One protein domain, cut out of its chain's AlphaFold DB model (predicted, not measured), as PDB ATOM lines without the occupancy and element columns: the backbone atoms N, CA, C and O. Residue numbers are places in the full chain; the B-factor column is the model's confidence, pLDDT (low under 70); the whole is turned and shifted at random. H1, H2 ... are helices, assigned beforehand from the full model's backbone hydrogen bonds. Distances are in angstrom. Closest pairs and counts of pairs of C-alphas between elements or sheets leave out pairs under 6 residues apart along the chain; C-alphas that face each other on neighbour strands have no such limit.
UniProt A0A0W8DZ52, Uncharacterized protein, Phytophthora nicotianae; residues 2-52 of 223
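What this domain is: This is residues 2 to 52 of the 223 residues of an uncharacterized protein of Phytophthora nicotianae (UniProt A0A0W8DZ52). Two longer helices, H1 and H2, make a V, joined through a tight link at its closed end, and the short helix H3 folds back along H2 on the side toward H1. H2 and H3 form a helical hairpin, and the very short H4 packs on H2 at the end of the printed part, while H1 splays away from this hairpin and comes near it with its last residue, Leu 14. The printed part has 51 residues with four named helices, in the order H1, H2, H3, H4, and no named strand; the class is all helix. It is compact, with a radius of gyration of the C-alphas of 10.6 A, and the C-alphas span 28 by 22 by 20 A along their three main axes.

How they stand to each other: H1, residues 2 to 14, and H2, residues 19 to 31, are close but not clearly touching; their closest C-alphas, of Leu 14 and Leu 22, are 7.1 A apart. They run opposite ways at a steep tilt of 53 degrees. H1 is also close to, but not clearly touching, H3, residues 35 to 41: the closest C-alphas, of Leu 14 and Leu 41, are 7.8 A apart, and the two run the same way at a steep tilt of 62 degrees. H2 and H3 form a hairpin and touch, with 12 pairs of C-alphas within 8 A. Their closest C-alphas, of Ile 26 and Ala 38, are 4.9 A apart, at a shallow tilt of 10 degrees, opposite ways. H4, residues 48 to 51, touches H2, which meets it with residues 23 to 27 alone; the closest C-alphas, of Lys 27 and Tyr 51, are 5.7 A apart. H3 and H4 are close but not clearly touching, with the closest C-alphas, of Gln 39 and Val 48, 5.9 A apart. H1 and H4 are apart. In H1, H2 and H3 every O i to N i+4 pair is within hydrogen-bond range; H4 is too short for such a pair, and its one O i to N i+3 pair is within range.

Where its parts are: H1 begins at C-alpha 2, at (116.266, 80.689, 79.037), and is 18.4 A from first to last C-alpha. H2 begins at C-alpha 19, at (91.802, 84.422, 68.284), and is 18.5 A long by the same measure. H3 measures 9.9 A and H4 5.8 A; H4 ends at C-alpha 51, at (98.170, 91.782, 60.648).

The domain as a whole: The two C-alphas farthest apart are those of Lys 2 and Ala 52, at 29.4 A. The printed part has no cut. The links from H1 to H2 and from H2 to H3 are tight, and that from H3 to H4 is short. The mean pLDDT of the printed part is 77.5; residues 2 to 17, which include H1, are under 70.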
ATOM      1  N   LYS A   2     117.166  79.617  78.542       41.06
ATOM      2  CA  LYS A   2     116.266  80.689  79.037       41.06
ATOM      3  C   LYS A   2     115.260  81.212  77.987       41.06
ATOM      4  O   LYS A   2     114.068  81.147  78.236       41.06
ATOM      5  N   LYS A   3     115.733  81.578  76.786       44.12
ATOM      6  CA  LYS A   3     114.881  82.039  75.664       44.12
ATOM      7  C   LYS A   3     113.817  81.025  75.221       44.12
ATOM      8  O   LYS A   3     112.757  81.407  74.760       44.12
ATOM      9  N   THR A   4     114.113  79.731  75.341       41.09
ATOM     10  CA  THR A   4     113.204  78.652  74.937       41.09
ATOM     11  C   THR A   4     112.084  78.444  75.956       41.09
ATOM     12  O   THR A   4     110.947  78.228  75.570       41.09
ATOM     13  N   VAL A   5     112.397  78.584  77.247       44.75
ATOM     14  CA  VAL A   5     111.416  78.472  78.339       44.75
ATOM     15  C   VAL A   5     110.499  79.700  78.399       44.75
ATOM     16  O   VAL A   5     109.312  79.547  78.659       44.75
ATOM     17  N   GLU A   6     111.017  80.899  78.110       54.06
ATOM     18  CA  GLU A   6     110.196  82.116  77.980       54.06
ATOM     19  C   GLU A   6     109.233  82.027  76.786       54.06
ATOM     20  O   GLU A   6     108.073  82.402  76.924       54.06
ATOM     21  N   ASN A   7     109.672  81.461  75.653       50.34
ATOM     22  CA  ASN A   7     108.804  81.229  74.494       50.34
ATOM     23  C   ASN A   7     107.700  80.201  74.779       50.34
ATOM     24  O   ASN A   7     106.565  80.417  74.372       50.34
ATOM     25  N   ASP A   8     108.006  79.111  75.488       54.94
ATOM     26  CA  ASP A   8     107.007  78.090  75.840       54.94
ATOM     27  C   ASP A   8     105.960  78.622  76.837       54.94
ATOM     28  O   ASP A   8     104.784  78.274  76.743       54.94
ATOM     29  N   GLN A   9     106.359  79.505  77.761       57.59
ATOM     30  CA  GLN A   9     105.429  80.181  78.677       57.59
ATOM     31  C   GLN A   9     104.563  81.225  77.963       57.59
ATOM     32  O   GLN A   9     103.369  81.316  78.241       57.59
ATOM     33  N   LEU A  10     105.139  81.975  77.017       57.38
ATOM     34  CA  LEU A  10     104.387  82.878  76.145       57.38
ATOM     35  C   LEU A  10     103.361  82.105  75.312       57.38
ATOM     36  O   LEU A  10     102.197  82.479  75.308       57.38
ATOM     37  N   LEU A  11     103.754  80.995  74.681       53.72
ATOM     38  CA  LEU A  11     102.857  80.144  73.888       53.72
ATOM     39  C   LEU A  11     101.699  79.575  74.721       53.72
ATOM     40  O   LEU A  11     100.561  79.612  74.265       53.72
ATOM     41  N   GLN A  12     101.953  79.141  75.959       58.94
ATOM     42  CA  GLN A  12     100.889  78.697  76.870       58.94
ATOM     43  C   GLN A  12      99.913  79.815  77.253       58.94
ATOM     44  O   GLN A  12      98.713  79.570  77.311       58.94
ATOM     45  N   CYS A  13     100.395  81.040  77.480       56.75
ATOM     46  CA  CYS A  13      99.518  82.189  77.724       56.75
ATOM     47  C   CYS A  13      98.762  82.640  76.461       56.75
ATOM     48  O   CYS A  13      97.683  83.219  76.568       56.75
ATOM     49  N   LEU A  14      99.308  82.384  75.269       55.66
ATOM     50  CA  LEU A  14      98.682  82.721  73.985       55.66
ATOM     51  C   LEU A  14      97.576  81.736  73.593       55.66
ATOM     52  O   LEU A  14      96.602  82.162  72.980       55.66
ATOM     53  N   ASP A  15      97.676  80.468  73.998       57.56
ATOM     54  CA  ASP A  15      96.608  79.471  73.820       57.56
ATOM     55  C   ASP A  15      95.349  79.784  74.662       57.56
ATOM     56  O   ASP A  15      94.258  79.307  74.347       57.56
ATOM     57  N   GLU A  16      95.476  80.607  75.711       58.97
ATOM     58  CA  GLU A  16      94.358  81.093  76.536       58.97
ATOM     59  C   GLU A  16      93.696  82.369  75.981       58.97
ATOM     60  O   GLU A  16      92.583  82.714  76.387       58.97
ATOM     61  N   LEU A  17      94.352  83.067  75.048       60.44
ATOM     62  CA  LEU A  17      93.827  84.273  74.411       60.44
ATOM     63  C   LEU A  17      92.891  83.897  73.257       60.44
ATOM     64  O   LEU A  17      93.193  83.038  72.426       60.44
ATOM     65  N   GLY A  18      91.740  84.567  73.164       71.44
ATOM     66  CA  GLY A  18      90.851  84.399  72.018       71.44
ATOM     67  C   GLY A  18      91.574  84.752  70.715       71.44
ATOM     68  O   GLY A  18      92.465  85.603  70.692       71.44
ATOM     69  N   SER A  19      91.166  84.156  69.587       75.94
ATOM     70  CA  SER A  19      91.802  84.422  68.284       75.94
ATOM     71  C   SER A  19      91.816  85.907  67.893       75.94
ATOM     72  O   SER A  19      92.645  86.328  67.087       75.94
ATOM     73  N   ASP A  20      90.884  86.689  68.436       81.75
ATOM     74  CA  ASP A  20      90.782  88.128  68.197       81.75
ATOM     75  C   ASP A  20      91.636  88.960  69.166       81.75
ATOM     76  O   ASP A  20      92.175  89.993  68.760       81.75
ATOM     77  N   ASP A  21      91.868  88.478  70.388       84.38
ATOM     78  CA  ASP A  21      92.798  89.109  71.332       84.38
ATOM     79  C   ASP A  21      94.238  88.974  70.827       84.38
ATOM     80  O   ASP A  21      95.001  89.941  70.838       84.38
ATOM     81  N   LEU A  22      94.583  87.807  70.270       87.38
ATOM     82  CA  LEU A  22      95.891  87.567  69.662       87.38
ATOM     83  C   LEU A  22      96.146  88.480  68.454       87.38
ATOM     84  O   LEU A  22      97.196  89.116  68.361       87.38
ATOM     85  N   LYS A  23      95.172  88.595  67.539       87.94
ATOM     86  CA  LYS A  23      95.246  89.538  66.406       87.94
ATOM     87  C   LYS A  23      95.462  90.970  66.887       87.94
ATOM     88  O   LYS A  23      96.280  91.690  66.316       87.94
ATOM     89  N   SER A  24      94.728  91.374  67.922       89.00
ATOM     90  CA  SER A  24      94.812  92.719  68.492       89.00
ATOM     91  C   SER A  24      96.182  92.975  69.121       89.00
ATOM     92  O   SER A  24      96.743  94.051  68.925       89.00
ATOM     93  N   ALA A  25      96.761  91.978  69.795       91.00
ATOM     94  CA  ALA A  25      98.103  92.055  70.365       91.00
ATOM     95  C   ALA A  25      99.192  92.187  69.286       91.00
ATOM     96  O   ALA A  25     100.048  93.063  69.400       91.00
ATOM     97  N   ILE A  26      99.130  91.389  68.210       92.88
ATOM     98  CA  ILE A  26     100.070  91.496  67.077       92.88
ATOM     99  C   ILE A  26      99.960  92.882  66.432       92.88
ATOM    100  O   ILE A  26     100.973  93.548  66.218       92.88
ATOM    101  N   LYS A  27      98.732  93.346  66.161       90.31
ATOM    102  CA  LYS A  27      98.496  94.673  65.580       90.31
ATOM    103  C   LYS A  27      99.042  95.785  66.474       90.31
ATOM    104  O   LYS A  27      99.669  96.710  65.971       90.31
ATOM    105  N   TYR A  28      98.830  95.694  67.783       90.12
ATOM    106  CA  TYR A  28      99.359  96.666  68.735       90.12
ATOM    107  C   TYR A  28     100.893  96.676  68.754       90.12
ATOM    108  O   TYR A  28     101.483  97.752  68.711       90.12
ATOM    109  N   ALA A  29     101.536  95.503  68.760       93.56
ATOM    110  CA  ALA A  29     102.993  95.391  68.697       93.56
ATOM    111  C   ALA A  29     103.561  96.047  67.425       93.56
ATOM    112  O   ALA A  29     104.514  96.820  67.498       93.56
ATOM    113  N   LEU A  30     102.917  95.826  66.273       92.94
ATOM    114  CA  LEU A  30     103.260  96.507  65.020       92.94
ATOM    115  C   LEU A  30     103.072  98.028  65.111       92.94
ATOM    116  O   LEU A  30     103.924  98.780  64.645       92.94
ATOM    117  N   GLU A  31     101.996  98.487  65.747       89.06
ATOM    118  CA  GLU A  31     101.678  99.912  65.881       89.06
ATOM    119  C   GLU A  31     102.701 100.685  66.724       89.06
ATOM    120  O   GLU A  31     102.989 101.850  66.438       89.06
ATOM    121  N   ILE A  32     103.282 100.033  67.734       89.56
ATOM    122  CA  ILE A  32     104.365 100.604  68.548       89.56
ATOM    123  C   ILE A  32     105.763 100.365  67.954       89.56
ATOM    124  O   ILE A  32     106.744 100.812  68.542       89.56
ATOM    125  N   GLY A  33     105.862  99.670  66.813       89.00
ATOM    126  CA  GLY A  33     107.126  99.357  66.142       89.00
ATOM    127  C   GLY A  33     107.899  98.172  66.728       89.00
ATOM    128  O   GLY A  33     109.014  97.893  66.288       89.00
ATOM    129  N   ASP A  34     107.328  97.435  67.684       92.31
ATOM    130  CA  ASP A  34     107.955  96.249  68.273       92.31
ATOM    131  C   ASP A  34     107.765  95.033  67.352       92.31
ATOM    132  O   ASP A  34     106.915  94.159  67.551       92.31
ATOM    133  N   THR A  35     108.548  95.018  66.274       91.06
ATOM    134  CA  THR A  35     108.490  93.965  65.253       91.06
ATOM    135  C   THR A  35     108.961  92.609  65.777       91.06
ATOM    136  O   THR A  35     108.483  91.588  65.286       91.06
ATOM    137  N   GLU A  36     109.831  92.572  66.791       91.62
ATOM    138  CA  GLU A  36     110.266  91.327  67.435       91.62
ATOM    139  C   GLU A  36     109.123  90.703  68.237       91.62
ATOM    140  O   GLU A  36     108.818  89.518  68.062       91.62
ATOM    141  N   LEU A  37     108.437  91.505  69.061       91.62
ATOM    142  CA  LEU A  37     107.249  91.057  69.779       91.62
ATOM    143  C   LEU A  37     106.170  90.614  68.795       91.62
ATOM    144  O   LEU A  37     105.653  89.504  68.925       91.62
ATOM    145  N   ALA A  38     105.876  91.423  67.775       93.12
ATOM    146  CA  ALA A  38     104.894  91.072  66.755       93.12
ATOM    147  C   ALA A  38     105.214  89.720  66.098       93.12
ATOM    148  O   ALA A  38     104.335  88.870  66.006       93.12
ATOM    149  N   GLN A  39     106.469  89.479  65.706       92.25
ATOM    150  CA  GLN A  39     106.897  88.205  65.117       92.25
ATOM    151  C   GLN A  39     106.762  87.028  66.088       92.25
ATOM    152  O   GLN A  39     106.379  85.940  65.665       92.25
ATOM    153  N   SER A  40     107.048  87.231  67.377       91.50
ATOM    154  CA  SER A  40     106.929  86.177  68.397       91.50
ATOM    155  C   SER A  40     105.480  85.740  68.653       91.50
ATOM    156  O   SER A  40     105.242  84.584  68.995       91.50
ATOM    157  N   LEU A  41     104.520  86.647  68.449       89.94
ATOM    158  CA  LEU A  41     103.087  86.417  68.654       89.94
ATOM    159  C   LEU A  41     102.384  85.797  67.434       89.94
ATOM    160  O   LEU A  41     101.241  85.353  67.541       89.94
ATOM    161  N   VAL A  42     103.024  85.781  66.262       91.00
ATOM    162  CA  VAL A  42     102.396  85.301  65.024       91.00
ATOM    163  C   VAL A  42     102.243  83.777  65.038       91.00
ATOM    164  O   VAL A  42     103.227  83.062  65.241       91.00
ATOM    165  N   PRO A  43     101.036  83.245  64.752       88.12
ATOM    166  CA  PRO A  43     100.827  81.808  64.640       88.12
ATOM    167  C   PRO A  43     101.718  81.174  63.570       88.12
ATOM    168  O   PRO A  43     101.937  81.740  62.495       88.12
ATOM    169  N   VAL A  44     102.175  79.950  63.828       85.50
ATOM    170  CA  VAL A  44     103.029  79.204  62.896       85.50
ATOM    171  C   VAL A  44     102.376  79.121  61.508       85.50
ATOM    172  O   VAL A  44     101.225  78.713  61.366       85.50
ATOM    173  N   GLY A  45     103.129  79.506  60.473       84.25
ATOM    174  CA  GLY A  45     102.668  79.501  59.080       84.25
ATOM    175  C   GLY A  45     101.882  80.743  58.646       84.25
ATOM    176  O   GLY A  45     101.394  80.774  57.516       84.25
ATOM    177  N   LYS A  46     101.751  81.759  59.506       88.81
ATOM    178  CA  LYS A  46     101.204  83.079  59.157       88.81
ATOM    179  C   LYS A  46     102.319  84.107  58.970       88.81
ATOM    180  O   LYS A  46     103.406  83.957  59.527       88.81
ATOM    181  N   CYS A  47     102.060  85.140  58.169       89.81
ATOM    182  CA  CYS A  47     102.976  86.262  57.993       89.81
ATOM    183  C   CYS A  47     102.591  87.391  58.954       89.81
ATOM    184  O   CYS A  47     101.415  87.728  59.071       89.81
ATOM    185  N   VAL A  48     103.571  88.011  59.622       91.31
ATOM    186  CA  VAL A  48     103.316  89.145  60.532       91.31
ATOM    187  C   VAL A  48     102.665  90.331  59.811       91.31
ATOM    188  O   VAL A  48     101.813  91.010  60.379       91.31
ATOM    189  N   LEU A  49     102.997  90.535  58.531       90.19
ATOM    190  CA  LEU A  49     102.451  91.622  57.720       90.19
ATOM    191  C   LEU A  49     100.962  91.449  57.396       90.19
ATOM    192  O   LEU A  49     100.288  92.448  57.155       90.19
ATOM    193  N   ASP A  50     100.412  90.234  57.488       87.56
ATOM    194  CA  ASP A  50      98.970  89.994  57.309       87.56
ATOM    195  C   ASP A  50      98.130  90.675  58.412       87.56
ATOM    196  O   ASP A  50      96.918  90.839  58.275       87.56
ATOM    197  N   TYR A  51      98.777  91.091  59.507       88.94
ATOM    198  CA  TYR A  51      98.170  91.782  60.648       88.94
ATOM    199  C   TYR A  51      98.445  93.294  60.645       88.94
ATOM    200  O   TYR A  51      97.951  94.010  61.516       88.94
ATOM    201  N   ALA A  52      99.207  93.798  59.670       87.69
ATOM    202  CA  ALA A  52      99.634  95.196  59.603       87.69
ATOM    203  C   ALA A  52      98.592  96.135  58.963       87.69
ATOM    204  O   ALA A  52      98.869  97.316  58.745       87.69
TER     205      ALA A  52